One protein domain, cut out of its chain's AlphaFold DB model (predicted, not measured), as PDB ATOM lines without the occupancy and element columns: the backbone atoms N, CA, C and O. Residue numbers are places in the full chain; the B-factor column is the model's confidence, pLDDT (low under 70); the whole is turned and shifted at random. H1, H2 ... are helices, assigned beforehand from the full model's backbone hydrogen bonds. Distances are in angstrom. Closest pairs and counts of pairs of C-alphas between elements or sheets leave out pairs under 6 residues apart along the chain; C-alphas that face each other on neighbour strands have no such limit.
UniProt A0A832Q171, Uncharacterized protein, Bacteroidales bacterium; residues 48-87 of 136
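What this domain is: This is residues 48 to 87 of the 136 residues of an uncharacterized protein of Bacteroidales bacterium (UniProt A0A832Q171). Two helices meet near their ends in an open V, with the tight link of residues 66 to 69 at its tip. The longer helix, H2, makes one arm and H1 the other; away from the tip the arms spread apart, and residues 50 to 56 and 71 to 87 stand free. The printed part has 40 residues with two named helices, H1 then H2, and no named strand, and its class is all helix. It is only just loose, close to extended, with a radius of gyration of the C-alphas of 13.1 A, and its outline is flat, spanning 37 by 25 by 10 A.

Where its parts are: Find C-alpha 70 at (46.460, 69.790, 126.957); from there H2, residues 70 to 87, runs 25.6 A to C-alpha 87 at (52.761, 51.167, 110.483). Then look back to C-alpha 51 at (38.256, 82.088, 111.563), where H1, residues 51 to 65, begins; it runs 21.4 A to C-alpha 65 at (39.252, 76.369, 132.111).

How they stand to each other: Look at His 63 and Leu 70, whose C-alphas, 7.3 A apart, are the closest of H1 and H2. The two helices only just touch, and only at the corner by their link, with 3 pairs of C-alphas within 8 A. H1 touches H2 with residues 60 to 64 alone, and H2 touches H1 with residue 70 alone. Their lines stand at a steep tilt of 60 degrees, and they run opposite ways. Their centres are 20.2 A apart. Along the backbones of H1 and H2 you will find every O i to N i+4 pair within hydrogen-bond range.

The domain as a whole: Measure from Ala 48 to Asn 87: their C-alphas, 38.5 A apart, are the two farthest apart in the domain. The printed part has no cut, and its one link between helices, H1 to H2, is tight. In the B-factor column you will find a mean pLDDT of the printed part of 85.4, with low confidence, under 70, at residues 84 to 87 of this model.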
ATOM      1  N   ALA A  48      45.786  88.824 114.488       77.88
ATOM      2  CA  ALA A  48      44.866  88.694 113.357       77.88
ATOM      3  C   ALA A  48      44.639  87.211 113.021       77.88
ATOM      4  O   ALA A  48      45.364  86.602 112.239       77.88
ATOM      5  N   TRP A  49      43.685  86.595 113.707       81.31
ATOM      6  CA  TRP A  49      43.415  85.176 113.615       81.31
ATOM      7  C   TRP A  49      42.486  84.933 112.441       81.31
ATOM      8  O   TRP A  49      41.488  85.629 112.265       81.31
ATOM      9  N   SER A  50      42.791  83.898 111.664       90.12
ATOM     10  CA  SER A  50      41.798  83.330 110.764       90.12
ATOM     11  C   SER A  50      40.610  82.808 111.579       90.12
ATOM     12  O   SER A  50      40.750  82.473 112.758       90.12
ATOM     13  N   TYR A  51      39.445  82.683 110.941       88.94
ATOM     14  CA  TYR A  51      38.256  82.088 111.563       88.94
ATOM     15  C   TYR A  51      38.574  80.739 112.232       88.94
ATOM     16  O   TYR A  51      38.220  80.490 113.384       88.94
ATOM     17  N   PHE A  52      39.340  79.901 111.532       92.38
ATOM     18  CA  PHE A  52      39.783  78.609 112.038       92.38
ATOM     19  C   PHE A  52      40.704  78.732 113.259       92.38
ATOM     20  O   PHE A  52      40.484  78.052 114.262       92.38
ATOM     21  N   GLY A  53      41.695  79.631 113.216       89.25
ATOM     22  CA  GLY A  53      42.598  79.868 114.344       89.25
ATOM     23  C   GLY A  53      41.861  80.392 115.578       89.25
ATOM     24  O   GLY A  53      42.131  79.950 116.696       89.25
ATOM     25  N   ALA A  54      40.870  81.265 115.378       87.94
ATOM     26  CA  ALA A  54      40.013  81.746 116.453       87.94
ATOM     27  C   ALA A  54      39.186  80.624 117.088       87.94
ATOM     28  O   ALA A  54      39.140  80.527 118.316       87.94
ATOM     29  N   ASN A  55      38.618  79.733 116.272       90.88
ATOM     30  CA  ASN A  55      37.878  78.575 116.763       90.88
ATOM     31  C   ASN A  55      38.767  77.617 117.572       90.88
ATOM     32  O   ASN A  55      38.442  77.265 118.706       90.88
ATOM     33  N   GLN A  56      39.934  77.240 117.039       90.75
ATOM     34  CA  GLN A  56      40.892  76.388 117.756       90.75
ATOM     35  C   GLN A  56      41.280  76.991 119.106       90.75
ATOM     36  O   GLN A  56      41.359  76.305 120.127       90.75
ATOM     37  N   MET A  57      41.487  78.302 119.126       88.69
ATOM     38  CA  MET A  57      41.878  78.991 120.335       88.69
ATOM     39  C   MET A  57      40.760  79.101 121.371       88.69
ATOM     40  O   MET A  57      41.048  79.051 122.571       88.69
ATOM     41  N   ALA A  58      39.503  79.214 120.939       88.94
ATOM     42  CA  ALA A  58      38.354  79.108 121.828       88.94
ATOM     43  C   ALA A  58      38.326  77.730 122.511       88.94
ATOM     44  O   ALA A  58      38.261  77.659 123.739       88.94
ATOM     45  N   HIS A  59      38.502  76.644 121.750       90.12
ATOM     46  CA  HIS A  59      38.551  75.286 122.304       90.12
ATOM     47  C   HIS A  59      39.684  75.095 123.315       90.12
ATOM     48  O   HIS A  59      39.448  74.608 124.422       90.12
ATOM     49  N   LEU A  60      40.907  75.532 122.993       90.56
ATOM     50  CA  LEU A  60      42.042  75.436 123.922       90.56
ATOM     51  C   LEU A  60      41.775  76.172 125.243       90.56
ATOM     52  O   LEU A  60      42.201  75.722 126.306       90.56
ATOM     53  N   ARG A  61      41.051  77.296 125.201       88.62
ATOM     54  CA  ARG A  61      40.674  78.045 126.406       88.62
ATOM     55  C   ARG A  61      39.641  77.325 127.250       88.62
ATOM     56  O   ARG A  61      39.810  77.285 128.464       88.62
ATOM     57  N   VAL A  62      38.622  76.745 126.621       90.06
ATOM     58  CA  VAL A  62      37.620  75.927 127.316       90.06
ATOM     59  C   VAL A  62      38.298  74.739 127.996       90.06
ATOM     60  O   VAL A  62      38.100  74.522 129.186       90.06
ATOM     61  N   HIS A  63      39.179  74.029 127.291       91.94
ATOM     62  CA  HIS A  63      39.933  72.920 127.876       91.94
ATOM     63  C   HIS A  63      40.802  73.347 129.056       91.94
ATOM     64  O   HIS A  63      40.834  72.655 130.069       91.94
ATOM     65  N   ARG A  64      41.463  74.504 128.959       89.75
ATOM     66  CA  ARG A  64      42.243  75.049 130.073       89.75
ATOM     67  C   ARG A  64      41.362  75.412 131.272       89.75
ATOM     68  O   ARG A  64      41.752  75.121 132.393       89.75
ATOM     69  N   ALA A  65      40.202  76.031 131.046       90.00
ATOM     70  CA  ALA A  65      39.252  76.369 132.111       90.00
ATOM     71  C   ALA A  65      38.670  75.116 132.789       90.00
ATOM     72  O   ALA A  65      38.428  75.123 133.990       90.00
ATOM     73  N   ASN A  66      38.529  74.026 132.032       91.19
ATOM     74  CA  ASN A  66      38.103  72.720 132.533       91.19
ATOM     75  C   ASN A  66      39.244  71.911 133.188       91.19
ATOM     76  O   ASN A  66      39.028  70.764 133.561       91.19
ATOM     77  N   ASN A  67      40.445  72.487 133.341       92.88
ATOM     78  CA  ASN A  67      41.640  71.830 133.893       92.88
ATOM     79  C   ASN A  67      42.099  70.584 133.115       92.88
ATOM     80  O   ASN A  67      42.737  69.690 133.669       92.88
ATOM     81  N   ASN A  68      41.817  70.526 131.812       91.06
ATOM     82  CA  ASN A  68      42.322  69.451 130.971       91.06
ATOM     83  C   ASN A  68      43.824  69.645 130.729       91.06
ATOM     84  O   ASN A  68      44.262  70.718 130.299       91.06
ATOM     85  N   ASP A  69      44.606  68.581 130.910       91.88
ATOM     86  CA  ASP A  69      46.027  68.570 130.560       91.88
ATOM     87  C   ASP A  69      46.211  68.474 129.035       91.88
ATOM     88  O   ASP A  69      46.308  67.400 128.433       91.88
ATOM     89  N   LEU A  70      46.243  69.644 128.395       89.94
ATOM     90  CA  LEU A  70      46.460  69.790 126.957       89.94
ATOM     91  C   LEU A  70      47.816  69.241 126.503       89.94
ATOM     92  O   LEU A  70      47.930  68.772 125.370       89.94
ATOM     93  N   HIS A  71      48.835  69.298 127.363       89.19
ATOM     94  CA  HIS A  71      50.169  68.819 127.028       89.19
ATOM     95  C   HIS A  71      50.162  67.297 126.884       89.19
ATOM     96  O   HIS A  71      50.625  66.765 125.873       89.19
ATOM     97  N   LYS A  72      49.540  66.599 127.840       91.38
ATOM     98  CA  LYS A  72      49.347  65.149 127.765       91.38
ATOM     99  C   LYS A  72      48.548  64.741 126.528       91.38
ATOM    100  O   LYS A  72      48.986  63.860 125.791       91.38
ATOM    101  N   ILE A  73      47.427  65.413 126.254       90.25
ATOM    102  CA  ILE A  73      46.597  65.125 125.071       90.25
ATOM    103  C   ILE A  73      47.412  65.293 123.780       90.25
ATOM    104  O   ILE A  73      47.352  64.445 122.888       90.25
ATOM    105  N   HIS A  74      48.203  66.363 123.683       89.88
ATOM    106  CA  HIS A  74      49.038  66.627 122.516       89.88
ATOM    107  C   HIS A  74      50.129  65.563 122.319       89.88
ATOM    108  O   HIS A  74      50.345  65.095 121.195       89.88
ATOM    109  N   LEU A  75      50.789  65.139 123.402       92.06
ATOM    110  CA  LEU A  75      51.770  64.056 123.362       92.06
ATOM    111  C   LEU A  75      51.131  62.748 122.894       92.06
ATOM    112  O   LEU A  75      51.631  62.120 121.963       92.06
ATOM    113  N   GLU A  76      49.998  62.358 123.478       91.25
ATOM    114  CA  GLU A  76      49.277  61.142 123.094       91.25
ATOM    115  C   GLU A  76      48.863  61.151 121.617       91.25
ATOM    116  O   GLU A  76      49.032  60.148 120.918       91.25
ATOM    117  N   GLN A  77      48.358  62.280 121.112       88.44
ATOM    118  CA  GLN A  77      48.026  62.444 119.693       88.44
ATOM    119  C   GLN A  77      49.264  62.306 118.804       88.44
ATOM    120  O   GLN A  77      49.228  61.578 117.809       88.44
ATOM    121  N   SER A  78      50.375  62.929 119.194       85.00
ATOM    122  CA  SER A  78      51.643  62.853 118.465       85.00
ATOM    123  C   SER A  78      52.188  61.423 118.418       85.00
ATOM    124  O   SER A  78      52.620  60.954 117.364       85.00
ATOM    125  N   TYR A  79      52.122  60.685 119.531       86.25
ATOM    126  CA  TYR A  79      52.510  59.273 119.571       86.25
ATOM    127  C   TYR A  79      51.609  58.405 118.689       86.25
ATOM    128  O   TYR A  79      52.114  57.554 117.954       86.25
ATOM    129  N   LYS A  80      50.289  58.634 118.700       83.06
ATOM    130  CA  LYS A  80      49.343  57.927 117.818       83.06
ATOM    131  C   LYS A  80      49.631  58.189 116.342       83.06
ATOM    132  O   LYS A  80      49.576  57.252 115.550       83.06
ATOM    133  N   GLN A  81      49.945  59.427 115.965       77.69
ATOM    134  CA  GLN A  81      50.304  59.770 114.589       77.69
ATOM    135  C   GLN A  81      51.620  59.114 114.169       77.69
ATOM    136  O   GLN A  81      51.659  58.452 113.136       77.69
ATOM    137  N   LYS A  82      52.667  59.187 115.003       73.56
ATOM    138  CA  LYS A  82      53.939  58.489 114.748       73.56
ATOM    139  C   LYS A  82      53.731  56.986 114.565       73.56
ATOM    140  O   LYS A  82      54.243  56.413 113.612       73.56
ATOM    141  N   LYS A  83      52.931  56.351 115.428       71.06
ATOM    142  CA  LYS A  83      52.613  54.917 115.335       71.06
ATOM    143  C   LYS A  83      51.880  54.565 114.035       71.06
ATOM    144  O   LYS A  83      52.170  53.532 113.442       71.06
ATOM    145  N   GLN A  84      50.960  55.415 113.580       67.06
ATOM    146  CA  GLN A  84      50.250  55.223 112.311       67.06
ATOM    147  C   GLN A  84      51.168  55.391 111.097       67.06
ATOM    148  O   GLN A  84      51.139  54.552 110.206       67.06
ATOM    149  N   VAL A  85      52.025  56.416 111.089       64.81
ATOM    150  CA  VAL A  85      53.009  56.633 110.015       64.81
ATOM    151  C   VAL A  85      53.991  55.466 109.934       64.81
ATOM    152  O   VAL A  85      54.220  54.934 108.852       64.81
ATOM    153  N   VAL A  86      54.520  55.012 111.074       60.78
ATOM    154  CA  VAL A  86      55.428  53.855 111.129       60.78
ATOM    155  C   VAL A  86      54.746  52.593 110.604       60.78
ATOM    156  O   VAL A  86      55.359  51.861 109.840       60.78
ATOM    157  N   ASN A  87      53.483  52.349 110.954       61.00
ATOM    158  CA  ASN A  87      52.761  51.167 110.483       61.00
ATOM    159  C   ASN A  87      52.325  51.251 109.008       61.00
ATOM    160  O   ASN A  87      52.167  50.207 108.382       61.00
TER     161      ASN A  87